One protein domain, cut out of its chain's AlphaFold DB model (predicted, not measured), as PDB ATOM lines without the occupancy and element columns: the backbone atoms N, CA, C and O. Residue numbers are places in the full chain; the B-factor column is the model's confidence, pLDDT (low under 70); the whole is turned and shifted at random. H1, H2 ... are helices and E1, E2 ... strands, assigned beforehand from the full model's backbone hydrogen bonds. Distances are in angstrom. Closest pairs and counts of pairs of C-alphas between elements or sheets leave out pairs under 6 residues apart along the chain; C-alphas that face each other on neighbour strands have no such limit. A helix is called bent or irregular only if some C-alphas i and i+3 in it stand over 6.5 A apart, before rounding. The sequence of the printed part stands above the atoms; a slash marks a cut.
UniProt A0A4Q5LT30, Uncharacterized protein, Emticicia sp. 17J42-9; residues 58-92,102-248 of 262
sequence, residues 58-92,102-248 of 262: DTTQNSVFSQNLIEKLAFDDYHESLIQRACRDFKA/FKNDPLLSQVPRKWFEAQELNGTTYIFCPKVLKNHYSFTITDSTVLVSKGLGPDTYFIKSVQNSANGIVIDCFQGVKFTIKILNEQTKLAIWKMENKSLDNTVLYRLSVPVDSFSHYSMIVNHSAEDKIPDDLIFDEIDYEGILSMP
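What this domain is: This is residues 58 to 92 and 102 to 248 of the 262 residues of an uncharacterized protein of Emticicia sp. 17J42-9 (UniProt A0A4Q5LT30). The core is a closed barrel of eight antiparallel strands, E1 and E3 to E9, and its wall runs on past the ring through E1 into two further strands, E2 and E10. Four helices lie outside the barrel: H2, the longest, crosses over E4 and E5, H4 lies by E7, E8 and E9, H1 lies by E2 and E10, and the short H3 lies by E1. The printed part has 182 residues with four named helices and ten named strands, in the order H1 H2 E1 E2 E3 E4 E5 E6 E7 E8 E9 H3 E10 H4, and its class is mixed, helices and strands. The whole is compact, with a radius of gyration of the C-alphas of 16.4 A, and rounded, with spans of 46 by 41 by 32 A.

How they stand to each other: Round the closed ring run E1 (residues 114 to 121), E3 (137 to 141), E4 (145 to 150), E5 (154 to 165), E6 (168 to 173), E7 (177 to 183), E8 (191 to 197) and E9 (203 to 211), then back to E1. E3 to E9 form a meander, each strand the antiparallel neighbour of the one before. Within hydrogen-bond range are, for instance, N 140 and O 147 of E3 and E4, 2.8 A, N 148 and O 155 of E4 and E5, 2.9 A, N 171 and O 179 of E6 and E7, 2.8 A, and N 195 and O 205 of E8 and E9, 2.8 A. E5 bends by 78 degrees at residue 160; it pairs with E4 over residues 154 to 158 and with E6 over residues 159 to 165. E9 and E1 are antiparallel, with N 118 and O 208 at 2.9 A. E1 and E3 are antiparallel too, with N 115 and O 139 at 2.8 A. E2, residues 124 to 129, forms a hairpin with E1, with N 126 and O 119 at 2.8 A. E10, residues 220 to 223, is parallel to E2 at 43 degrees, with N 221 and O 127 at 2.8 A. H2, residues 77 to 92, is over E4 and E5 at a height over the sheet of 9.1 A, across the strands at 64 degrees to E5 on the local plane; the closest C-alphas of H2 and E5 are those of Ile 83 and Thr 156, 6.4 A. H4, residues 241 to 246, also has a height of 9.1 A; the closest C-alphas of H4 and E9 are those of Tyr 241 and Tyr 206, 6.6 A. H1, residues 64 to 72, has a height of 8.3 A; its closest C-alphas with E2 are those of Leu 69 and Cys 129, 6.6 A. H3, residues 212 to 217, is irregular, with C-alphas 213 and 216 at 7.5 A; its closest C-alphas with E1 are those of Val 212 and Trp 115, 5.5 A. H1 and H3 are close but not clearly touching, with the C-alphas of Ile 70 and Val 212 at 7.0 A. H2 and H4 are apart. Every O i to N i+4 pair is within hydrogen-bond range in H1, H2 and H4; in H3 it is 0 of 2, with 2 of 3 O i to N i+3 pairs.

Where its parts are: H1 begins at C-alpha 64 (19.520, -19.672, 15.864). From first to last C-alpha, E5 measures 26.5 A, E9 23.9 A, E1 22.9 A and H2 22.7 A. E1 begins at C-alpha 114 (28.949, -35.925, 10.841), and H4 ends at C-alpha 246 (48.493, -35.144, -3.388).

The domain as a whole: The two C-alphas farthest apart, those of Ala 92 and Asp 233, are 50.1 A apart. Residues 93 to 101 are not printed, and C-alphas 92 and 102 are 19.3 A apart across the cut. The link from E10 to H4, residues 224 to 240, is long. The mean pLDDT of the printed part is 86.1; under 70 are residues 61, 102 to 104, 152, 200, 226 to 229 and 231 to 233.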
ATOM      1  N   ASP A  58      27.525 -14.674  10.021       81.31
ATOM      2  CA  ASP A  58      27.289 -14.886  11.427       81.31
ATOM      3  C   ASP A  58      28.586 -15.321  12.113       81.31
ATOM      4  O   ASP A  58      29.093 -16.418  11.893       81.31
ATOM      5  N   THR A  59      29.146 -14.442  12.933       81.50
ATOM      6  CA  THR A  59      30.336 -14.737  13.746       81.50
ATOM      7  C   THR A  59      29.968 -15.342  15.098       81.50
ATOM      8  O   THR A  59      30.849 -15.683  15.889       81.50
ATOM      9  N   THR A  60      28.670 -15.459  15.390       71.69
ATOM     10  CA  THR A  60      28.178 -15.941  16.672       71.69
ATOM     11  C   THR A  60      28.058 -17.457  16.607       71.69
ATOM     12  O   THR A  60      27.308 -18.037  15.826       71.69
ATOM     13  N   GLN A  61      28.834 -18.123  17.454       69.06
ATOM     14  CA  GLN A  61      28.972 -19.582  17.463       69.06
ATOM     15  C   GLN A  61      27.710 -20.306  17.975       69.06
ATOM     16  O   GLN A  61      27.665 -21.529  17.966       69.06
ATOM     17  N   ASN A  62      26.691 -19.556  18.419       70.44
ATOM     18  CA  ASN A  62      25.481 -20.054  19.083       70.44
ATOM     19  C   ASN A  62      24.184 -19.464  18.505       70.44
ATOM     20  O   ASN A  62      23.163 -19.419  19.193       70.44
ATOM     21  N   SER A  63      24.204 -18.959  17.272       75.69
ATOM     22  CA  SER A  63      22.999 -18.369  16.698       75.69
ATOM     23  C   SER A  63      21.894 -19.393  16.458       75.69
ATOM     24  O   SER A  63      22.132 -20.593  16.284       75.69
ATOM     25  N   VAL A  64      20.668 -18.882  16.325       81.94
ATOM     26  CA  VAL A  64      19.520 -19.672  15.864       81.94
ATOM     27  C   VAL A  64      19.774 -20.306  14.488       81.94
ATOM     28  O   VAL A  64      19.245 -21.371  14.199       81.94
ATOM     29  N   PHE A  65      20.614 -19.704  13.637       84.75
ATOM     30  CA  PHE A  65      20.972 -20.276  12.336       84.75
ATOM     31  C   PHE A  65      21.865 -21.505  12.487       84.75
ATOM     32  O   PHE A  65      21.616 -22.502  11.814       84.75
ATOM     33  N   SER A  66      22.836 -21.459  13.405       84.19
ATOM     34  CA  SER A  66      23.686 -22.610  13.727       84.19
ATOM     35  C   SER A  66      22.844 -23.773  14.244       84.19
ATOM     36  O   SER A  66      22.910 -24.880  13.715       84.19
ATOM     37  N   GLN A  67      21.981 -23.495  15.225       84.81
ATOM     38  CA  GLN A  67      21.100 -24.491  15.836       84.81
ATOM     39  C   GLN A  67      20.162 -25.112  14.798       84.81
ATOM     40  O   GLN A  67      20.141 -26.330  14.637       84.81
ATOM     41  N   ASN A  68      19.484 -24.278  14.005       86.94
ATOM     42  CA  ASN A  68      18.603 -24.744  12.936       86.94
ATOM     43  C   ASN A  68      19.350 -25.567  11.880       86.94
ATOM     44  O   ASN A  68      18.783 -26.503  11.321       86.94
ATOM     45  N   LEU A  69      20.598 -25.215  11.550       88.75
ATOM     46  CA  LEU A  69      21.399 -25.996  10.612       88.75
ATOM     47  C   LEU A  69      21.712 -27.378  11.192       88.75
ATOM     48  O   LEU A  69      21.487 -28.376  10.513       88.75
ATOM     49  N   ILE A  70      22.166 -27.450  12.444       89.19
ATOM     50  CA  ILE A  70      22.453 -28.715  13.136       89.19
ATOM     51  C   ILE A  70      21.203 -29.603  13.190       89.19
ATOM     52  O   ILE A  70      21.285 -30.792  12.883       89.19
ATOM     53  N   GLU A  71      20.046 -29.026  13.514       87.75
ATOM     54  CA  GLU A  71      18.760 -29.731  13.526       87.75
ATOM     55  C   GLU A  71      18.380 -30.260  12.139       87.75
ATOM     56  O   GLU A  71      18.011 -31.423  12.009       87.75
ATOM     57  N   LYS A  72      18.540 -29.457  11.078       85.38
ATOM     58  CA  LYS A  72      18.282 -29.898   9.693       85.38
ATOM     59  C   LYS A  72      19.244 -30.989   9.214       85.38
ATOM     60  O   LYS A  72      18.914 -31.714   8.280       85.38
ATOM     61  N   LEU A  73      20.441 -31.076   9.794       86.88
ATOM     62  CA  LEU A  73      21.417 -32.136   9.516       86.88
ATOM     63  C   LEU A  73      21.140 -33.420  10.314       86.88
ATOM     64  O   LEU A  73      21.809 -34.437  10.096       86.88
ATOM     65  N   ALA A  74      20.189 -33.402  11.249       83.31
ATOM     66  CA  ALA A  74      19.672 -34.626  11.838       83.31
ATOM     67  C   ALA A  74      18.826 -35.384  10.802       83.31
ATOM     68  O   ALA A  74      18.137 -34.785   9.981       83.31
ATOM     69  N   PHE A  75      18.900 -36.715  10.825       76.69
ATOM     70  CA  PHE A  75      18.055 -37.535   9.964       76.69
ATOM     71  C   PHE A  75      16.627 -37.507  10.506       76.69
ATOM     72  O   PHE A  75      16.414 -37.812  11.677       76.69
ATOM     73  N   ASP A  76      15.677 -37.126   9.658       77.88
ATOM     74  CA  ASP A  76      14.254 -37.292   9.934       77.88
ATOM     75  C   ASP A  76      13.782 -38.716   9.570       77.88
ATOM     76  O   ASP A  76      14.515 -39.504   8.958       77.88
ATOM     77  N   ASP A  77      12.529 -39.034   9.901       78.31
ATOM     78  CA  ASP A  77      11.909 -40.338   9.627       78.31
ATOM     79  C   ASP A  77      11.983 -40.740   8.142       78.31
ATOM     80  O   ASP A  77      12.095 -41.923   7.799       78.31
ATOM     81  N   TYR A  78      11.936 -39.763   7.230       79.75
ATOM     82  CA  TYR A  78      12.040 -40.020   5.800       79.75
ATOM     83  C   TYR A  78      13.453 -40.475   5.425       79.75
ATOM     84  O   TYR A  78      13.599 -41.505   4.756       79.75
ATOM     85  N   HIS A  79      14.492 -39.784   5.901       82.44
ATOM     86  CA  HIS A  79      15.886 -40.176   5.685       82.44
ATOM     87  C   HIS A  79      16.167 -41.556   6.282       82.44
ATOM     88  O   HIS A  79      16.775 -42.405   5.621       82.44
ATOM     89  N   GLU A  80      15.672 -41.819   7.492       84.75
ATOM     90  CA  GLU A  80      15.801 -43.130   8.124       84.75
ATOM     91  C   GLU A  80      15.157 -44.238   7.281       84.75
ATOM     92  O   GLU A  80      15.763 -45.297   7.090       84.75
ATOM     93  N   SER A  81      13.975 -43.997   6.706       86.38
ATOM     94  CA  SER A  81      13.292 -44.976   5.850       86.38
ATOM     95  C   SER A  81      14.099 -45.339   4.595       86.38
ATOM     96  O   SER A  81      14.157 -46.512   4.200       86.38
ATOM     97  N   LEU A  82      14.781 -44.357   3.994       86.69
ATOM     98  CA  LEU A  82      15.647 -44.566   2.832       86.69
ATOM     99  C   LEU A  82      16.872 -45.405   3.204       86.69
ATOM    100  O   LEU A  82      17.192 -46.372   2.508       86.69
ATOM    101  N   ILE A  83      17.503 -45.096   4.340       86.44
ATOM    102  CA  ILE A  83      18.650 -45.855   4.858       86.44
ATOM    103  C   ILE A  83      18.234 -47.298   5.165       86.44
ATOM    104  O   ILE A  83      18.912 -48.249   4.768       86.44
ATOM    105  N   GLN A  84      17.090 -47.496   5.825       87.19
ATOM    106  CA  GLN A  84      16.563 -48.829   6.132       87.19
ATOM    107  C   GLN A  84      16.302 -49.651   4.866       87.19
ATOM    108  O   GLN A  84      16.612 -50.849   4.827       87.19
ATOM    109  N   ARG A  85      15.770 -49.020   3.813       87.56
ATOM    110  CA  ARG A  85      15.578 -49.665   2.509       87.56
ATOM    111  C   ARG A  85      16.909 -50.086   1.894       87.56
ATOM    112  O   ARG A  85      17.038 -51.253   1.534       87.56
ATOM    113  N   ALA A  86      17.895 -49.190   1.840       87.75
ATOM    114  CA  ALA A  86      19.224 -49.507   1.315       87.75
ATOM    115  C   ALA A  86      19.878 -50.666   2.085       87.75
ATOM    116  O   ALA A  86      20.430 -51.589   1.484       87.75
ATOM    117  N   CYS A  87      19.741 -50.675   3.414       85.75
ATOM    118  CA  CYS A  87      20.176 -51.782   4.262       85.75
ATOM    119  C   CYS A  87      19.497 -53.095   3.874       85.75
ATOM    120  O   CYS A  87      20.183 -54.093   3.675       85.75
ATOM    121  N   ARG A  88      18.168 -53.129   3.742       86.31
ATOM    122  CA  ARG A  88      17.436 -54.341   3.335       86.31
ATOM    123  C   ARG A  88      17.906 -54.864   1.978       86.31
ATOM    124  O   ARG A  88      18.172 -56.060   1.858       86.31
ATOM    125  N   ASP A  89      18.038 -53.980   0.999       86.56
ATOM    126  CA  ASP A  89      18.432 -54.344  -0.363       86.56
ATOM    127  C   ASP A  89      19.871 -54.892  -0.378       86.56
ATOM    128  O   ASP A  89      20.162 -55.910  -1.010       86.56
ATOM    129  N   PHE A  90      20.764 -54.309   0.427       83.62
ATOM    130  CA  PHE A  90      22.118 -54.828   0.596       83.62
ATOM    131  C   PHE A  90      22.154 -56.184   1.309       83.62
ATOM    132  O   PHE A  90      22.886 -57.077   0.880       83.62
ATOM    133  N   LYS A  91      21.342 -56.398   2.354       80.94
ATOM    134  CA  LYS A  91      21.242 -57.702   3.039       80.94
ATOM    135  C   LYS A  91      20.831 -58.817   2.073       80.94
ATOM    136  O   LYS A  91      21.385 -59.915   2.139       80.94
ATOM    137  N   ALA A  92      19.923 -58.527   1.142       82.31
ATOM    138  CA  ALA A  92      19.506 -59.472   0.107       82.31
ATOM    139  C   ALA A  92      20.653 -59.870  -0.847       82.31
ATOM    140  O   ALA A  92      20.639 -60.972  -1.394       82.31
ATOM    141  N   PHE A 102      33.164 -54.090  11.251       62.84
ATOM    142  CA  PHE A 102      33.653 -52.704  11.391       62.84
ATOM    143  C   PHE A 102      33.217 -52.010  12.682       62.84
ATOM    144  O   PHE A 102      33.650 -50.894  12.980       62.84
ATOM    145  N   LYS A 103      32.400 -52.684  13.496       62.56
ATOM    146  CA  LYS A 103      32.079 -52.211  14.839       62.56
ATOM    147  C   LYS A 103      33.380 -52.187  15.647       62.56
ATOM    148  O   LYS A 103      33.909 -53.242  15.986       62.56
ATOM    149  N   ASN A 104      33.862 -50.984  15.963       64.38
ATOM    150  CA  ASN A 104      35.127 -50.697  16.654       64.38
ATOM    151  C   ASN A 104      36.403 -50.701  15.787       64.38
ATOM    152  O   ASN A 104      37.490 -50.926  16.322       64.38
ATOM    153  N   ASP A 105      36.314 -50.423  14.483       78.00
ATOM    154  CA  ASP A 105      37.520 -50.114  13.704       78.00
ATOM    155  C   ASP A 105      38.222 -48.855  14.281       78.00
ATOM    156  O   ASP A 105      37.596 -47.792  14.393       78.00
ATOM    157  N   PRO A 106      39.505 -48.950  14.684       81.62
ATOM    158  CA  PRO A 106      40.216 -47.864  15.353       81.62
ATOM    159  C   PRO A 106      40.558 -46.691  14.428       81.62
ATOM    160  O   PRO A 106      40.902 -45.626  14.935       81.62
ATOM    161  N   LEU A 107      40.505 -46.856  13.103       83.00
ATOM    162  CA  LEU A 107      40.660 -45.751  12.153       83.00
ATOM    163  C   LEU A 107      39.339 -45.004  11.981       83.00
ATOM    164  O   LEU A 107      39.338 -43.777  11.974       83.00
ATOM    165  N   LEU A 108      38.209 -45.719  11.911       81.69
ATOM    166  CA  LEU A 108      36.887 -45.077  11.861       81.69
ATOM    167  C   LEU A 108      36.601 -44.245  13.108       81.69
ATOM    168  O   LEU A 108      36.015 -43.171  12.999       81.69
ATOM    169  N   SER A 109      37.033 -44.703  14.285       81.44
ATOM    170  CA  SER A 109      36.832 -43.961  15.534       81.44
ATOM    171  C   SER A 109      37.625 -42.650  15.614       81.44
ATOM    172  O   SER A 109      37.285 -41.792  16.427       81.44
ATOM    173  N   GLN A 110      38.648 -42.467  14.772       82.12
ATOM    174  CA  GLN A 110      39.441 -41.234  14.701       82.12
ATOM    175  C   GLN A 110      38.792 -40.157  13.825       82.12
ATOM    176  O   GLN A 110      39.189 -38.991  13.892       82.12
ATOM    177  N   VAL A 111      37.805 -40.526  13.005       87.00
ATOM    178  CA  VAL A 111      37.129 -39.607  12.092       87.00
ATOM    179  C   VAL A 111      35.819 -39.132  12.720       87.00
ATOM    180  O   VAL A 111      35.004 -39.959  13.135       87.00
ATOM    181  N   PRO A 112      35.569 -37.812  12.774       92.31
ATOM    182  CA  PRO A 112      34.257 -37.291  13.124       92.31
ATOM    183  C   PRO A 112      33.130 -37.951  12.321       92.31
ATOM    184  O   PRO A 112      33.286 -38.303  11.151       92.31
ATOM    185  N   ARG A 113      31.969 -38.131  12.952       91.25
ATOM    186  CA  ARG A 113      30.870 -38.891  12.341       91.25
ATOM    187  C   ARG A 113      30.033 -38.072  11.379       91.25
ATOM    188  O   ARG A 113      29.543 -38.632  10.413       91.25
ATOM    189  N   LYS A 114      29.831 -36.783  11.637       93.62
ATOM    190  CA  LYS A 114      28.949 -35.925  10.841       93.62
ATOM    191  C   LYS A 114      29.698 -34.701  10.366       93.62
ATOM    192  O   LYS A 114      30.308 -34.004  11.171       93.62
ATOM    193  N   TRP A 115      29.582 -34.435   9.079       94.12
ATOM    194  CA  TRP A 115      30.268 -33.369   8.377       94.12
ATOM    195  C   TRP A 115      29.288 -32.594   7.528       94.12
ATOM    196  O   TRP A 115      28.326 -33.148   6.980       94.12
ATOM    197  N   PHE A 116      29.594 -31.321   7.362       94.12
ATOM    198  CA  PHE A 116      28.880 -30.455   6.452       94.12
ATOM    199  C   PHE A 116      29.861 -29.639   5.631       94.12
ATOM    200  O   PHE A 116      30.979 -29.364   6.076       94.12
ATOM    201  N   GLU A 117      29.461 -29.309   4.410       92.75
ATOM    202  CA  GLU A 117      30.312 -28.547   3.514       92.75
ATOM    203  C   GLU A 117      30.654 -27.154   4.063       92.75
ATOM    204  O   GLU A 117      29.857 -26.490   4.731       92.75
ATOM    205  N   ALA A 118      31.872 -26.725   3.758       94.56
ATOM    206  CA  ALA A 118      32.392 -25.401   4.044       94.56
ATOM    207  C   ALA A 118      32.821 -24.724   2.736       94.56
ATOM    208  O   ALA A 118      33.037 -25.389   1.722       94.56
ATOM    209  N   GLN A 119      32.924 -23.402   2.771       92.12
ATOM    210  CA  GLN A 119      33.320 -22.563   1.643       92.12
ATOM    211  C   GLN A 119      34.470 -21.655   2.069       92.12
ATOM    212  O   GLN A 119      34.544 -21.254   3.233       92.12
ATOM    213  N   GLU A 120      35.344 -21.307   1.132       90.50
ATOM    214  CA  GLU A 120      36.353 -20.272   1.345       90.50
ATOM    215  C   GLU A 120      35.910 -18.957   0.707       90.50
ATOM    216  O   GLU A 120      35.317 -18.932  -0.371       90.50
ATOM    217  N   LEU A 121      36.137 -17.865   1.428       84.50
ATOM    218  CA  LEU A 121      35.873 -16.511   0.964       84.50
ATOM    219  C   LEU A 121      36.996 -15.600   1.459       84.50
ATOM    220  O   LEU A 121      37.136 -15.388   2.670       84.50
ATOM    221  N   ASN A 122      37.761 -15.029   0.527       82.19
ATOM    222  CA  ASN A 122      38.914 -14.172   0.811       82.19
ATOM    223  C   ASN A 122      39.943 -14.837   1.749       82.19
ATOM    224  O   ASN A 122      40.415 -14.224   2.712       82.19
ATOM    225  N   GLY A 123      40.256 -16.111   1.508       81.50
ATOM    226  CA  GLY A 123      41.223 -16.907   2.269       81.50
ATOM    227  C   GLY A 123      40.756 -17.302   3.671       81.50
ATOM    228  O   GLY A 123      41.570 -17.707   4.498       81.50
ATOM    229  N   THR A 124      39.466 -17.148   3.975       87.00
ATOM    230  CA  THR A 124      38.880 -17.552   5.257       87.00
ATOM    231  C   THR A 124      37.831 -18.633   5.037       87.00
ATOM    232  O   THR A 124      36.937 -18.477   4.209       87.00
ATOM    233  N   THR A 125      37.915 -19.719   5.808       93.12
ATOM    234  CA  THR A 125      36.922 -20.797   5.786       93.12
ATOM    235  C   THR A 125      35.672 -20.419   6.583       93.12
ATOM    236  O   THR A 125      35.756 -20.049   7.757       93.12
ATOM    237  N   TYR A 126      34.504 -20.600   5.972       92.00
ATOM    238  CA  TYR A 126      33.191 -20.424   6.586       92.00
ATOM    239  C   TYR A 126      32.331 -21.671   6.405       92.00
ATOM    240  O   TYR A 126      32.424 -22.377   5.402       92.00
ATOM    241  N   ILE A 127      31.413 -21.898   7.338       92.94
ATOM    242  CA  ILE A 127      30.312 -22.843   7.119       92.94
ATOM    243  C   ILE A 127      29.223 -22.115   6.338       92.94
ATOM    244  O   ILE A 127      28.782 -21.042   6.745       92.94
ATOM    245  N   PHE A 128      28.754 -22.673   5.227       88.69
ATOM    246  CA  PHE A 128      27.659 -22.057   4.484       88.69
ATOM    247  C   PHE A 128      26.318 -22.559   5.020       88.69
ATOM    248  O   PHE A 128      25.992 -23.723   4.851       88.69
ATOM    249  N   CYS A 129      25.528 -21.702   5.661       89.00
ATOM    250  CA  CYS A 129      24.192 -22.020   6.157       89.00
ATOM    251  C   CYS A 129      23.133 -21.605   5.119       89.00
ATOM    252  O   CYS A 129      22.735 -20.434   5.084       89.00
ATOM    253  N   PRO A 130      22.634 -22.536   4.286       85.88
ATOM    254  CA  PRO A 130      21.603 -22.219   3.312       85.88
ATOM    255  C   PRO A 130      20.228 -22.078   3.971       85.88
ATOM    256  O   PRO A 130      19.980 -22.567   5.082       85.88
ATOM    257  N   LYS A 131      19.273 -21.489   3.247       80.81
ATOM    258  CA  LYS A 131      17.877 -21.497   3.689       80.81
ATOM    259  C   LYS A 131      17.306 -22.911   3.606       80.81
ATOM    260  O   LYS A 131      16.668 -23.378   4.560       80.81
ATOM    261  N   VAL A 132      17.572 -23.601   2.497       82.38
ATOM    262  CA  VAL A 132      17.202 -25.000   2.258       82.38
ATOM    263  C   VAL A 132      18.469 -25.808   1.991       82.38
ATOM    264  O   VAL A 132      19.328 -25.385   1.236       82.38
ATOM    265  N   LEU A 133      18.582 -27.025   2.527       82.56
ATOM    266  CA  LEU A 133      19.739 -27.904   2.266       82.56
ATOM    267  C   LEU A 133      19.814 -28.427   0.814       82.56
ATOM    268  O   LEU A 133      20.636 -29.284   0.486       82.56
ATOM    269  N   LYS A 134      18.949 -27.939  -0.080       78.12
ATOM    270  CA  LYS A 134      18.905 -28.358  -1.477       78.12
ATOM    271  C   LYS A 134      20.215 -27.939  -2.146       78.12
ATOM    272  O   LYS A 134      20.508 -26.759  -2.226       78.12
ATOM    273  N   ASN A 135      20.960 -28.919  -2.660       80.62
ATOM    274  CA  ASN A 135      22.284 -28.788  -3.288       80.62
ATOM    275  C   ASN A 135      23.505 -28.716  -2.362       80.62
ATOM    276  O   ASN A 135      24.618 -28.737  -2.887       80.62
ATOM    277  N   HIS A 136      23.318 -28.732  -1.044       87.06
ATOM    278  CA  HIS A 136      24.415 -28.747  -0.079       87.06
ATOM    279  C   HIS A 136      24.713 -30.174   0.363       87.06
ATOM    280  O   HIS A 136      23.788 -30.951   0.621       87.06
ATOM    281  N   TYR A 137      25.993 -30.525   0.428       90.06
ATOM    282  CA  TYR A 137      26.417 -31.859   0.814       90.06
ATOM    283  C   TYR A 137      26.568 -31.981   2.327       90.06
ATOM    284  O   TYR A 137      27.309 -31.232   2.964       90.06
ATOM    285  N   SER A 138      25.919 -32.997   2.889       91.50
ATOM    286  CA  SER A 138      26.267 -33.536   4.199       91.50
ATOM    287  C   SER A 138      26.861 -34.928   4.041       91.50
ATOM    288  O   SER A 138      26.474 -35.702   3.162       91.50
ATOM    289  N   PHE A 139      27.833 -35.236   4.890       92.25
ATOM    290  CA  PHE A 139      28.582 -36.481   4.846       92.25
ATOM    291  C   PHE A 139      28.589 -37.092   6.246       92.25
ATOM    292  O   PHE A 139      29.012 -36.452   7.208       92.25
ATOM    293  N   THR A 140      28.055 -38.303   6.389       93.19
ATOM    294  CA  THR A 140      27.955 -38.994   7.679       93.19
ATOM    295  C   THR A 140      28.584 -40.374   7.608       93.19
ATOM    296  O   THR A 140      28.266 -41.161   6.725       93.19
ATOM    297  N   ILE A 141      29.440 -40.694   8.571       91.50
ATOM    298  CA  ILE A 141      30.075 -41.997   8.732       91.50
ATOM    299  C   ILE A 141      29.444 -42.697   9.933       91.50
ATOM    300  O   ILE A 141      29.336 -42.136  11.026       91.50
ATOM    301  N   THR A 142      29.036 -43.942   9.728       88.69
ATOM    302  CA  THR A 142      28.614 -44.863  10.783       88.69
ATOM    303  C   THR A 142      29.615 -46.007  10.896       88.69
ATOM    304  O   THR A 142      30.560 -46.108  10.118       88.69
ATOM    305  N   ASP A 143      29.372 -46.925  11.826       84.62
ATOM    306  CA  ASP A 143      30.213 -48.108  12.003       84.62
ATOM    307  C   ASP A 143      30.201 -49.049  10.780       84.62
ATOM    308  O   ASP A 143      30.982 -49.985  10.741       84.62
ATOM    309  N   SER A 144      29.304 -48.865   9.801       85.88
ATOM    310  CA  SER A 144      29.187 -49.773   8.641       85.88
ATOM    311  C   SER A 144      28.814 -49.091   7.325       85.88
ATOM    312  O   SER A 144      28.806 -49.733   6.271       85.88
ATOM    313  N   THR A 145      28.499 -47.797   7.359       90.31
ATOM    314  CA  THR A 145      28.051 -47.052   6.187       90.31
ATOM    315  C   THR A 145      28.656 -45.663   6.121       90.31
ATOM    316  O   THR A 145      28.943 -45.033   7.135       90.31
ATOM    317  N   VAL A 146      28.772 -45.171   4.897       93.06
ATOM    318  CA  VAL A 146      28.950 -43.762   4.581       93.06
ATOM    319  C   VAL A 146      27.654 -43.272   3.941       93.06
ATOM    320  O   VAL A 146      27.137 -43.897   3.018       93.06
ATOM    321  N   LEU A 147      27.115 -42.174   4.451       93.00
ATOM    322  CA  LEU A 147      25.897 -41.533   3.981       93.00
ATOM    323  C   LEU A 147      26.264 -40.180   3.375       93.00
ATOM    324  O   LEU A 147      26.893 -39.360   4.044       93.00
ATOM    325  N   VAL A 148      25.857 -39.937   2.136       92.25
ATOM    326  CA  VAL A 148      26.066 -38.657   1.449       92.25
ATOM    327  C   VAL A 148      24.705 -38.082   1.111       92.25
ATOM    328  O   VAL A 148      23.989 -38.664   0.307       92.25
ATOM    329  N   SER A 149      24.325 -36.954   1.705       88.25
ATOM    330  CA  SER A 149      23.037 -36.320   1.399       88.25
ATOM    331  C   SER A 149      23.246 -35.055   0.592       88.25
ATOM    332  O   SER A 149      24.110 -34.248   0.921       88.25
ATOM    333  N   LYS A 150      22.410 -34.859  -0.431       84.88
ATOM    334  CA  LYS A 150      22.328 -33.613  -1.204       84.88
ATOM    335  C   LYS A 150      20.869 -33.195  -1.375       84.88
ATOM    336  O   LYS A 150      20.271 -33.347  -2.440       84.88
ATOM    337  N   GLY A 151      20.269 -32.683  -0.308       71.06
ATOM    338  CA  GLY A 151      18.909 -32.134  -0.299       71.06
ATOM    339  C   GLY A 151      17.753 -33.141  -0.371       71.06
ATOM    340  O   GLY A 151      16.842 -33.042   0.437       71.06
ATOM    341  N   LEU A 152      17.742 -34.070  -1.335       68.38
ATOM    342  CA  LEU A 152      16.581 -34.947  -1.596       68.38
ATOM    343  C   LEU A 152      16.562 -36.246  -0.774       68.38
ATOM    344  O   LEU A 152      15.540 -36.930  -0.727       68.38
ATOM    345  N   GLY A 153      17.681 -36.591  -0.146       75.75
ATOM    346  CA  GLY A 153      17.847 -37.788   0.669       75.75
ATOM    347  C   GLY A 153      19.308 -38.244   0.700       75.75
ATOM    348  O   GLY A 153      20.137 -37.682  -0.027       75.75
ATOM    349  N   PRO A 154      19.636 -39.232   1.547       88.38
ATOM    350  CA  PRO A 154      20.982 -39.757   1.675       88.38
ATOM    351  C   PRO A 154      21.221 -40.906   0.690       88.38
ATOM    352  O   PRO A 154      20.509 -41.913   0.700       88.38
ATOM    353  N   ASP A 155      22.293 -40.815  -0.086       90.25
ATOM    354  CA  ASP A 155      22.897 -41.974  -0.727       90.25
ATOM    355  C   ASP A 155      23.639 -42.798   0.326       90.25
ATOM    356  O   ASP A 155      24.420 -42.265   1.115       90.25
ATOM    357  N   THR A 156      23.397 -44.109   0.343       92.19
ATOM    358  CA  THR A 156      23.974 -45.027   1.335       92.19
ATOM    359  C   THR A 156      25.027 -45.931   0.701       92.19
ATOM    360  O   THR A 156      24.721 -46.746  -0.173       92.19
ATOM    361  N   TYR A 157      26.258 -45.841   1.202       92.25
ATOM    362  CA  TYR A 157      27.410 -46.635   0.784       92.25
ATOM    363  C   TYR A 157      27.849 -47.563   1.913       92.25
ATOM    364  O   TYR A 157      27.957 -47.139   3.058       92.25
ATOM    365  N   PHE A 158      28.077 -48.840   1.612       91.00
ATOM    366  CA  PHE A 158      28.398 -49.853   2.616       91.00
ATOM    367  C   PHE A 158      29.906 -50.035   2.701       91.00
ATOM    368  O   PHE A 158      30.531 -50.384   1.697       91.00
ATOM    369  N   ILE A 159      30.472 -49.816   3.887       91.12
ATOM    370  CA  ILE A 159      31.916 -49.875   4.122       91.12
ATOM    371  C   ILE A 159      32.401 -51.311   3.913       91.12
ATOM    372  O   ILE A 159      31.840 -52.262   4.454       91.12
ATOM    373  N   LYS A 160      33.449 -51.447   3.102       88.88
ATOM    374  CA  LYS A 160      34.156 -52.694   2.801       88.88
ATOM    375  C   LYS A 160      35.535 -52.740   3.450       88.88
ATOM    376  O   LYS A 160      35.989 -53.813   3.827       88.88
ATOM    377  N   SER A 161      36.237 -51.615   3.531       88.94
ATOM    378  CA  SER A 161      37.501 -51.524   4.265       88.94
ATOM    379  C   SER A 161      37.855 -50.083   4.571       88.94
ATOM    380  O   SER A 161      37.495 -49.181   3.814       88.94
ATOM    381  N   VAL A 162      38.618 -49.892   5.643       90.94
ATOM    382  CA  VAL A 162      39.174 -48.600   6.038       90.94
ATOM    383  C   VAL A 162      40.679 -48.740   6.165       90.94
ATOM    384  O   VAL A 162      41.175 -49.706   6.740       90.94
ATOM    385  N   GLN A 163      41.413 -47.823   5.549       91.88
ATOM    386  CA  GLN A 163      42.864 -47.891   5.454       91.88
ATOM    387  C   GLN A 163      43.453 -46.512   5.694       91.88
ATOM    388  O   GLN A 163      42.928 -45.506   5.217       91.88
ATOM    389  N   ASN A 164      44.572 -46.466   6.408       89.56
ATOM    390  CA  ASN A 164      45.360 -45.250   6.477       89.56
ATOM    391  C   ASN A 164      46.235 -45.155   5.223       89.56
ATOM    392  O   ASN A 164      46.845 -46.141   4.804       89.56
ATOM    393  N   SER A 165      46.298 -43.975   4.626       85.75
ATOM    394  CA  SER A 165      47.167 -43.670   3.495       85.75
ATOM    395  C   SER A 165      48.067 -42.492   3.852       85.75
ATOM    396  O   SER A 165      47.773 -41.725   4.769       85.75
ATOM    397  N   ALA A 166      49.147 -42.298   3.092       78.44
ATOM    398  CA  ALA A 166      50.043 -41.154   3.280       78.44
ATOM    399  C   ALA A 166      49.325 -39.791   3.195       78.44
ATOM    400  O   ALA A 166      49.841 -38.798   3.705       78.44
ATOM    401  N   ASN A 167      48.140 -39.760   2.574       79.81
ATOM    402  CA  ASN A 167      47.390 -38.552   2.259       79.81
ATOM    403  C   ASN A 167      46.048 -38.469   3.013       79.81
ATOM    404  O   ASN A 167      45.227 -37.612   2.690       79.81
ATOM    405  N   GLY A 168      45.802 -39.354   3.988       87.44
ATOM    406  CA  GLY A 168      44.566 -39.383   4.779       87.44
ATOM    407  C   GLY A 168      43.942 -40.773   4.909       87.44
ATOM    408  O   GLY A 168      44.559 -41.783   4.574       87.44
ATOM    409  N   ILE A 169      42.698 -40.830   5.374       92.12
ATOM    410  CA  ILE A 169      41.954 -42.074   5.601       92.12
ATOM    411  C   ILE A 169      41.142 -42.417   4.355       92.12
ATOM    412  O   ILE A 169      40.403 -41.583   3.837       92.12
ATOM    413  N   VAL A 170      41.264 -43.654   3.883       93.94
ATOM    414  CA  VAL A 170      40.539 -44.173   2.722       93.94
ATOM    415  C   VAL A 170      39.477 -45.160   3.188       93.94
ATOM    416  O   VAL A 170      39.784 -46.110   3.905       93.94
ATOM    417  N   ILE A 171      38.236 -44.947   2.758       93.81
ATOM    418  CA  ILE A 171      37.085 -45.812   3.012       93.81
ATOM    419  C   ILE A 171      36.615 -46.372   1.670       93.81
ATOM    420  O   ILE A 171      36.015 -45.668   0.855       93.81
ATOM    421  N   ASP A 172      36.873 -47.651   1.440       93.12
ATOM    422  CA  ASP A 172      36.358 -48.373   0.279       93.12
ATOM    423  C   ASP A 172      34.973 -48.936   0.588       93.12
ATOM    424  O   ASP A 172      34.754 -49.499   1.661       93.12
ATOM    425  N   CYS A 173      34.050 -48.837  -0.369       92.38
ATOM    426  CA  CYS A 173      32.681 -49.329  -0.246       92.38
ATOM    427  C   CYS A 173      32.360 -50.437  -1.260       92.38
ATOM    428  O   CYS A 173      32.911 -50.499  -2.363       92.38
ATOM    429  N   PHE A 174      31.409 -51.311  -0.922       88.62
ATOM    430  CA  PHE A 174      31.004 -52.443  -1.769       88.62
ATOM    431  C   PHE A 174      30.417 -52.044  -3.124       88.62
ATOM    432  O   PHE A 174      30.457 -52.840  -4.063       88.62
ATOM    433  N   GLN A 175      29.869 -50.837  -3.220       89.25
ATOM    434  CA  GLN A 175      29.268 -50.277  -4.429       89.25
ATOM    435  C   GLN A 175      30.296 -49.707  -5.419       89.25
ATOM    436  O   GLN A 175      29.918 -48.938  -6.290       89.25
ATOM    437  N   GLY A 176      31.591 -50.021  -5.282       89.44
ATOM    438  CA  GLY A 176      32.622 -49.462  -6.168       89.44
ATOM    439  C   GLY A 176      32.873 -47.969  -5.937       89.44
ATOM    440  O   GLY A 176      33.399 -47.287  -6.817       89.44
ATOM    441  N   VAL A 177      32.496 -47.477  -4.755       93.69
ATOM    442  CA  VAL A 177      32.716 -46.101  -4.312       93.69
ATOM    443  C   VAL A 177      33.859 -46.072  -3.312       93.69
ATOM    444  O   VAL A 177      33.922 -46.916  -2.420       93.69
ATOM    445  N   LYS A 178      34.755 -45.102  -3.463       95.12
ATOM    446  CA  LYS A 178      35.858 -44.845  -2.540       95.12
ATOM    447  C   LYS A 178      35.740 -43.435  -1.990       95.12
ATOM    448  O   LYS A 178      35.520 -42.498  -2.754       95.12
ATOM    449  N   PHE A 179      35.931 -43.297  -0.686       95.19
ATOM    450  CA  PHE A 179      36.074 -42.010  -0.027       95.19
ATOM    451  C   PHE A 179      37.503 -41.835   0.467       95.19
ATOM    452  O   PHE A 179      38.059 -42.751   1.065       95.19
ATOM    453  N   THR A 180      38.078 -40.658   0.259       94.94
ATOM    454  CA  THR A 180      39.359 -40.261   0.850       94.94
ATOM    455  C   THR A 180      39.120 -39.035   1.706       94.94
ATOM    456  O   THR A 180      38.585 -38.051   1.206       94.94
ATOM    457  N   ILE A 181      39.512 -39.085   2.974       94.75
ATOM    458  CA  ILE A 181      39.348 -38.009   3.948       94.75
ATOM    459  C   ILE A 181      40.732 -37.540   4.368       94.75
ATOM    460  O   ILE A 181      41.492 -38.297   4.976       94.75
ATOM    461  N   LYS A 182      41.047 -36.282   4.075       93.56
ATOM    462  CA  LYS A 182      42.283 -35.634   4.504       93.56
ATOM    463  C   LYS A 182      41.968 -34.536   5.505       93.56
ATOM    464  O   LYS A 182      41.378 -33.521   5.138       93.56
ATOM    465  N   ILE A 183      42.391 -34.736   6.750       93.00
ATOM    466  CA  ILE A 183      42.328 -33.703   7.784       93.00
ATOM    467  C   ILE A 183      43.378 -32.633   7.463       93.00
ATOM    468  O   ILE A 183      44.553 -32.935   7.263       93.00
ATOM    469  N   LEU A 184      42.931 -31.386   7.365       92.31
ATOM    470  CA  LEU A 184      43.749 -30.200   7.119       92.31
ATOM    471  C   LEU A 184      44.121 -29.484   8.418       92.31
ATOM    472  O   LEU A 184      45.180 -28.869   8.500       92.31
ATOM    473  N   ASN A 185      43.252 -29.554   9.429       91.50
ATOM    474  CA  ASN A 185      43.474 -28.959  10.743       91.50
ATOM    475  C   ASN A 185      43.075 -29.957  11.830       91.50
ATOM    476  O   ASN A 185      41.917 -30.342  11.911       91.50
ATOM    477  N   GLU A 186      44.010 -30.358  12.689       90.19
ATOM    478  CA  GLU A 186      43.743 -31.363  13.726       90.19
ATOM    479  C   GLU A 186      42.864 -30.861  14.880       90.19
ATOM    480  O   GLU A 186      42.166 -31.660  15.503       90.19
ATOM    481  N   GLN A 187      42.874 -29.557  15.166       91.50
ATOM    482  CA  GLN A 187      42.113 -28.965  16.268       91.50
ATOM    483  C   GLN A 187      40.628 -28.856  15.925       91.50
ATOM    484  O   GLN A 187      39.776 -29.248  16.715       91.50
ATOM    485  N   THR A 188      40.323 -28.313  14.751       92.69
ATOM    486  CA  THR A 188      38.945 -28.106  14.282       92.69
ATOM    487  C   THR A 188      38.450 -29.242  13.400       92.69
ATOM    488  O   THR A 188      37.301 -29.236  12.963       92.69
ATOM    489  N   LYS A 189      39.345 -30.184  13.082       93.75
ATOM    490  CA  LYS A 189      39.105 -31.309  12.184       93.75
ATOM    491  C   LYS A 189      38.616 -30.881  10.798       93.75
ATOM    492  O   LYS A 189      37.988 -31.689  10.133       93.75
ATOM    493  N   LEU A 190      38.932 -29.663  10.332       95.12
ATOM    494  CA  LEU A 190      38.698 -29.245   8.939       95.12
ATOM    495  C   LEU A 190      39.253 -30.301   7.994       95.12
ATOM    496  O   LEU A 190      40.403 -30.708   8.163       95.12
ATOM    497  N   ALA A 191      38.480 -30.716   6.997       95.12
ATOM    498  CA  ALA A 191      38.906 -31.771   6.095       95.12
ATOM    499  C   ALA A 191      38.447 -31.538   4.663       95.12
ATOM    500  O   ALA A 191      37.382 -30.973   4.415       95.12
ATOM    501  N   ILE A 192      39.224 -32.073   3.727       95.19
ATOM    502  CA  ILE A 192      38.741 -32.360   2.380       95.19
ATOM    503  C   ILE A 192      38.299 -33.812   2.352       95.19
ATOM    504  O   ILE A 192      39.059 -34.701   2.750       95.19
ATOM    505  N   TRP A 193      37.107 -34.062   1.822       93.31
ATOM    506  CA  TRP A 193      36.738 -35.394   1.370       93.31
ATOM    507  C   TRP A 193      36.646 -35.448  -0.151       93.31
ATOM    508  O   TRP A 193      36.174 -34.523  -0.813       93.31
ATOM    509  N   LYS A 194      37.114 -36.565  -0.696       95.38
ATOM    510  CA  LYS A 194      36.993 -36.957  -2.096       95.38
ATOM    511  C   LYS A 194      36.105 -38.186  -2.167       95.38
ATOM    512  O   LYS A 194      36.332 -39.127  -1.415       95.38
ATOM    513  N   MET A 195      35.146 -38.202  -3.078       94.94
ATOM    514  CA  MET A 195      34.372 -39.382  -3.444       94.94
ATOM    515  C   MET A 195      34.697 -39.757  -4.886       94.94
ATOM    516  O   MET A 195      34.599 -38.923  -5.780       94.94
ATOM    517  N   GLU A 196      35.057 -41.014  -5.109       94.69
ATOM    518  CA  GLU A 196      35.292 -41.601  -6.428       94.69
ATOM    519  C   GLU A 196      34.257 -42.700  -6.657       94.69
ATOM    520  O   GLU A 196      34.274 -43.716  -5.960       94.69
ATOM    521  N   ASN A 197      33.355 -42.514  -7.620       90.88
ATOM    522  CA  ASN A 197      32.321 -43.489  -7.953       90.88
ATOM    523  C   ASN A 197      32.620 -44.167  -9.289       90.88
ATOM    524  O   ASN A 197      32.281 -43.654 -10.354       90.88
ATOM    525  N   LYS A 198      33.226 -45.355  -9.236       81.44
ATOM    526  CA  LYS A 198      33.561 -46.125 -10.446       81.44
ATOM    527  C   LYS A 198      32.344 -46.759 -11.113       81.44
ATOM    528  O   LYS A 198      32.426 -47.176 -12.263       81.44
ATOM    529  N   SER A 199      31.230 -46.870 -10.395       74.94
ATOM    530  CA  SER A 199      30.007 -47.496 -10.899       74.94
ATOM    531  C   SER A 199      29.104 -46.530 -11.663       74.94
ATOM    532  O   SER A 199      28.210 -46.993 -12.364       74.94
ATOM    533  N   LEU A 200      29.339 -45.220 -11.550       68.19
ATOM    534  CA  LEU A 200      28.552 -44.179 -12.208       68.19
ATOM    535  C   LEU A 200      29.492 -43.146 -12.848       68.19
ATOM    536  O   LEU A 200      29.910 -42.173 -12.214       68.19
ATOM    537  N   ASP A 201      29.879 -43.420 -14.094       72.19
ATOM    538  CA  ASP A 201      30.661 -42.542 -14.979       72.19
ATOM    539  C   ASP A 201      32.022 -42.067 -14.442       72.19
ATOM    540  O   ASP A 201      32.534 -41.033 -14.861       72.19
ATOM    541  N   ASN A 202      32.640 -42.820 -13.522       79.75
ATOM    542  CA  ASN A 202      33.880 -42.416 -12.844       79.75
ATOM    543  C   ASN A 202      33.780 -41.013 -12.221       79.75
ATOM    544  O   ASN A 202      34.749 -40.254 -12.222       79.75
ATOM    545  N   THR A 203      32.605 -40.670 -11.688       87.62
ATOM    546  CA  THR A 203      32.373 -39.362 -11.072       87.62
ATOM    547  C   THR A 203      33.339 -39.155  -9.908       87.62
ATOM    548  O   THR A 203      33.415 -39.991  -9.001       87.62
ATOM    549  N   VAL A 204      34.048 -38.024  -9.918       92.38
ATOM    550  CA  VAL A 204      34.898 -37.575  -8.812       92.38
ATOM    551  C   VAL A 204      34.306 -36.305  -8.216       92.38
ATOM    552  O   VAL A 204      33.997 -35.353  -8.930       92.38
ATOM    553  N   LEU A 205      34.136 -36.298  -6.899       92.44
ATOM    554  CA  LEU A 205      33.572 -35.184  -6.149       92.44
ATOM    555  C   LEU A 205      34.514 -34.806  -5.013       92.44
ATOM    556  O   LEU A 205      34.908 -35.670  -4.238       92.44
ATOM    557  N   TYR A 206      34.822 -33.518  -4.887       94.38
ATOM    558  CA  TYR A 206      35.635 -32.971  -3.804       94.38
ATOM    559  C   TYR A 206      34.825 -31.985  -2.982       94.38
ATOM    560  O   TYR A 206      34.087 -31.182  -3.555       94.38
ATOM    561  N   ARG A 207      34.971 -31.995  -1.663       94.75
ATOM    562  CA  ARG A 207      34.375 -30.971  -0.801       94.75
ATOM    563  C   ARG A 207      35.282 -30.646   0.368       94.75
ATOM    564  O   ARG A 207      35.794 -31.548   1.028       94.75
ATOM    565  N   LEU A 208      35.405 -29.353   0.648       96.19
ATOM    566  CA  LEU A 208      35.838 -28.864   1.946       96.19
ATOM    567  C   LEU A 208      34.692 -29.058   2.941       96.19
ATOM    568  O   LEU A 208      33.528 -28.815   2.620       96.19
ATOM    569  N   SER A 209      35.006 -29.529   4.139       95.62
ATOM    570  CA  SER A 209      33.996 -29.870   5.132       95.62
ATOM    571  C   SER A 209      34.498 -29.696   6.553       95.62
ATOM    572  O   SER A 209      35.678 -29.888   6.849       95.62
ATOM    573  N   VAL A 210      33.563 -29.367   7.434       95.31
ATOM    574  CA  VAL A 210      33.791 -29.203   8.867       95.31
ATOM    575  C   VAL A 210      32.885 -30.185   9.609       95.31
ATOM    576  O   VAL A 210      31.720 -30.350   9.220       95.31
ATOM    577  N   PRO A 211      33.367 -30.848  10.672       95.31
ATOM    578  CA  PRO A 211      32.501 -31.651  11.516       95.31
ATOM    579  C   PRO A 211      31.453 -30.800  12.209       95.31
ATOM    580  O   PRO A 211      31.755 -29.706  12.680       95.31
ATOM    581  N   VAL A 212      30.249 -31.340  12.362       93.06
ATOM    582  CA  VAL A 212      29.158 -30.648  13.065       93.06
ATOM    583  C   VAL A 212      29.579 -30.237  14.482       93.06
ATOM    584  O   VAL A 212      29.339 -29.107  14.896       93.06
ATOM    585  N   ASP A 213      30.323 -31.099  15.181       91.88
ATOM    586  CA  ASP A 213      30.827 -30.838  16.538       91.88
ATOM    587  C   ASP A 213      31.907 -29.739  16.597       91.88
ATOM    588  O   ASP A 213      32.289 -29.292  17.675       91.88
ATOM    589  N   SER A 214      32.418 -29.295  15.447       93.25
ATOM    590  CA  SER A 214      33.419 -28.231  15.330       93.25
ATOM    591  C   SER A 214      32.841 -26.931  14.774       93.25
ATOM    592  O   SER A 214      33.595 -25.983  14.549       93.25
ATOM    593  N   PHE A 215      31.520 -26.840  14.583       91.44
ATOM    594  CA  PHE A 215      30.871 -25.639  14.049       91.44
ATOM    595  C   PHE A 215      31.157 -24.384  14.869       91.44
ATOM    596  O   PHE A 215      31.339 -23.310  14.303       91.44
ATOM    597  N   SER A 216      31.301 -24.526  16.187       89.88
ATOM    598  CA  SER A 216      31.663 -23.421  17.071       89.88
ATOM    599  C   SER A 216      33.041 -22.823  16.781       89.88
ATOM    600  O   SER A 216      33.378 -21.810  17.362       89.88
ATOM    601  N   HIS A 217      33.879 -23.403  15.922       91.81
ATOM    602  CA  HIS A 217      35.169 -22.807  15.558       91.81
ATOM    603  C   HIS A 217      35.109 -21.914  14.317       91.81
ATOM    604  O   HIS A 217      36.104 -21.264  13.997       91.81
ATOM    605  N   TYR A 218      33.966 -21.861  13.633       91.88
ATOM    606  CA  TYR A 218      33.831 -21.195  12.345       91.88
ATOM    607  C   TYR A 218      32.710 -20.169  12.366       91.88
ATOM    608  O   TYR A 218      31.626 -20.407  12.894       91.88
ATOM    609  N   SER A 219      32.963 -19.037  11.716       90.06
ATOM    610  CA  SER A 219      31.888 -18.138  11.314       90.06
ATOM    611  C   SER A 219      31.063 -18.800  10.207       90.06
ATOM    612  O   SER A 219      31.584 -19.587   9.408       90.06
ATOM    613  N   MET A 220      29.780 -18.464  10.124       88.62
ATOM    614  CA  MET A 220      28.876 -19.012   9.118       88.62
ATOM    615  C   MET A 220      28.458 -17.949   8.111       88.62
ATOM    616  O   MET A 220      28.084 -16.853   8.498       88.62
ATOM    617  N   ILE A 221      28.425 -18.281   6.827       87.50
ATOM    618  CA  ILE A 221      27.746 -17.472   5.813       87.50
ATOM    619  C   ILE A 221      26.288 -17.921   5.779       87.50
ATOM    620  O   ILE A 221      25.976 -19.005   5.299       87.50
ATOM    621  N   VAL A 222      25.386 -17.105   6.301       85.62
ATOM    622  CA  VAL A 222      23.950 -17.366   6.344       85.62
ATOM    623  C   VAL A 222      23.283 -16.778   5.110       85.62
ATOM    624  O   VAL A 222      23.291 -15.562   4.909       85.62
ATOM    625  N   ASN A 223      22.641 -17.632   4.312       83.19
ATOM    626  CA  ASN A 223      21.737 -17.207   3.251       83.19
ATOM    627  C   ASN A 223      20.294 -17.162   3.769       83.19
ATOM    628  O   ASN A 223      19.642 -18.193   3.929       83.19
ATOM    629  N   HIS A 224      19.776 -15.955   4.001       79.06
ATOM    630  CA  HIS A 224      18.377 -15.737   4.381       79.06
ATOM    631  C   HIS A 224      17.566 -15.046   3.268       79.06
ATOM    632  O   HIS A 224      16.551 -14.386   3.513       79.06
ATOM    633  N   SER A 225      18.007 -15.166   2.015       72.88
ATOM    634  CA  SER A 225      17.316 -14.589   0.861       72.88
ATOM    635  C   SER A 225      15.959 -15.262   0.606       72.88
ATOM    636  O   SER A 225      15.727 -16.430   0.933       72.88
ATOM    637  N   ALA A 226      15.015 -14.530   0.004       68.50
ATOM    638  CA  ALA A 226      13.703 -15.084  -0.340       68.50
ATOM    639  C   ALA A 226      13.827 -16.267  -1.319       68.50
ATOM    640  O   ALA A 226      13.219 -17.313  -1.088       68.50
ATOM    641  N   GLU A 227      14.681 -16.112  -2.329       66.81
ATOM    642  CA  GLU A 227      14.847 -17.030  -3.461       66.81
ATOM    643  C   GLU A 227      15.865 -18.162  -3.216       66.81
ATOM    644  O   GLU A 227      16.126 -18.937  -4.125       66.81
ATOM    645  N   ASP A 228      16.458 -18.261  -2.013       68.94
ATOM    646  CA  ASP A 228      17.599 -19.160  -1.713       68.94
ATOM    647  C   ASP A 228      18.759 -19.021  -2.725       68.94
ATOM    648  O   ASP A 228      19.544 -19.936  -2.949       68.94
ATOM    649  N   LYS A 229      18.872 -17.840  -3.347       68.44
ATOM    650  CA  LYS A 229      19.931 -17.492  -4.290       68.44
ATOM    651  C   LYS A 229      21.053 -16.752  -3.558       68.44
ATOM    652  O   LYS A 229      20.787 -15.880  -2.726       68.44
ATOM    653  N   ILE A 230      22.292 -17.113  -3.875       70.00
ATOM    654  CA  ILE A 230      23.488 -16.366  -3.480       70.00
ATOM    655  C   ILE A 230      23.652 -15.185  -4.458       70.00
ATOM    656  O   ILE A 230      23.463 -15.389  -5.659       70.00
ATOM    657  N   PRO A 231      23.950 -13.962  -3.985       69.06
ATOM    658  CA  PRO A 231      24.241 -12.827  -4.859       69.06
ATOM    659  C   PRO A 231      25.361 -13.151  -5.858       69.06
ATOM    660  O   PRO A 231      26.342 -13.789  -5.486       69.06
ATOM    661  N   ASP A 232      25.215 -12.722  -7.115       68.19
ATOM    662  CA  ASP A 232      26.162 -13.066  -8.192       68.19
ATOM    663  C   ASP A 232      27.564 -12.454  -7.966       68.19
ATOM    664  O   ASP A 232      28.550 -12.907  -8.540       68.19
ATOM    665  N   ASP A 233      27.660 -11.433  -7.113       66.69
ATOM    666  CA  ASP A 233      28.889 -10.774  -6.667       66.69
ATOM    667  C   ASP A 233      29.598 -11.482  -5.501       66.69
ATOM    668  O   ASP A 233      30.753 -11.165  -5.204       66.69
ATOM    669  N   LEU A 234      28.947 -12.451  -4.845       72.56
ATOM    670  CA  LEU A 234      29.586 -13.282  -3.828       72.56
ATOM    671  C   LEU A 234      30.277 -14.471  -4.501       72.56
ATOM    672  O   LEU A 234      29.662 -15.502  -4.773       72.56
ATOM    673  N   ILE A 235      31.575 -14.318  -4.744       79.19
ATOM    674  CA  ILE A 235      32.414 -15.335  -5.375       79.19
ATOM    675  C   ILE A 235      33.233 -16.029  -4.284       79.19
ATOM    676  O   ILE A 235      33.984 -15.373  -3.566       79.19
ATOM    677  N   PHE A 236      33.059 -17.343  -4.146       86.25
ATOM    678  CA  PHE A 236      33.891 -18.168  -3.268       86.25
ATOM    679  C   PHE A 236      35.254 -18.433  -3.902       86.25
ATOM    680  O   PHE A 236      35.379 -18.473  -5.128       86.25
ATOM    681  N   ASP A 237      36.253 -18.642  -3.055       87.25
ATOM    682  CA  ASP A 237      37.604 -18.947  -3.503       87.25
ATOM    683  C   ASP A 237      37.636 -20.328  -4.177       87.25
ATOM    684  O   ASP A 237      36.959 -21.277  -3.765       87.25
ATOM    685  N   GLU A 238      38.439 -20.449  -5.233       92.19
ATOM    686  CA  GLU A 238      38.706 -21.735  -5.866       92.19
ATOM    687  C   GLU A 238      39.738 -22.512  -5.040       92.19
ATOM    688  O   GLU A 238      40.797 -21.991  -4.692       92.19
ATOM    689  N   ILE A 239      39.435 -23.776  -4.742       91.69
ATOM    690  CA  ILE A 239      40.297 -24.648  -3.940       91.69
ATOM    691  C   ILE A 239      40.939 -25.692  -4.853       91.69
ATOM    692  O   ILE A 239      40.241 -26.487  -5.485       91.69
ATOM    693  N   ASP A 240      42.272 -25.752  -4.856       92.81
ATOM    694  CA  ASP A 240      43.036 -26.814  -5.521       92.81
ATOM    695  C   ASP A 240      42.976 -28.124  -4.714       92.81
ATOM    696  O   ASP A 240      43.904 -28.518  -4.001       92.81
ATOM    697  N   TYR A 241      41.833 -28.805  -4.796       93.56
ATOM    698  CA  TYR A 241      41.590 -30.050  -4.069       93.56
ATOM    699  C   TYR A 241      42.586 -31.156  -4.433       93.56
ATOM    700  O   TYR A 241      42.995 -31.923  -3.559       93.56
ATOM    701  N   GLU A 242      42.973 -31.258  -5.706       91.50
ATOM    702  CA  GLU A 242      43.881 -32.306  -6.180       91.50
ATOM    703  C   GLU A 242      45.301 -32.074  -5.684       91.50
ATOM    704  O   GLU A 242      45.912 -32.996  -5.129       91.50
ATOM    705  N   GLY A 243      45.793 -30.836  -5.793       90.44
ATOM    706  CA  GLY A 243      47.073 -30.433  -5.230       90.44
ATOM    707  C   GLY A 243      47.126 -30.720  -3.735       90.44
ATOM    708  O   GLY A 243      48.028 -31.426  -3.275       90.44
ATOM    709  N   ILE A 244      46.111 -30.294  -2.977       89.19
ATOM    710  CA  ILE A 244      46.066 -30.527  -1.527       89.19
ATOM    711  C   ILE A 244      46.045 -32.027  -1.202       89.19
ATOM    712  O   ILE A 244      46.784 -32.463  -0.318       89.19
ATOM    713  N   LEU A 245      45.246 -32.844  -1.894       88.75
ATOM    714  CA  LEU A 245      45.164 -34.291  -1.638       88.75
ATOM    715  C   LEU A 245      46.411 -35.071  -2.073       88.75
ATOM    716  O   LEU A 245      46.631 -36.177  -1.580       88.75
ATOM    717  N   SER A 246      47.232 -34.522  -2.968       86.38
ATOM    718  CA  SER A 246      48.493 -35.144  -3.388       86.38
ATOM    719  C   SER A 246      49.627 -34.978  -2.367       86.38
ATOM    720  O   SER A 246      50.569 -35.773  -2.358       86.38
ATOM    721  N   MET A 247      49.533 -33.982  -1.479       83.12
ATOM    722  CA  MET A 247      50.552 -33.719  -0.462       83.12
ATOM    723  C   MET A 247      50.493 -34.744   0.690       83.12
ATOM    724  O   MET A 247      49.397 -35.058   1.164       83.12
ATOM    725  N   PRO A 248      51.639 -35.194   1.231       74.94
ATOM    726  CA  PRO A 248      51.692 -35.987   2.461       74.94
ATOM    727  C   PRO A 248      51.023 -35.282   3.651       74.94
ATOM    728  O   PRO A 248      51.147 -34.064   3.802       74.94
TER     729      PRO A 248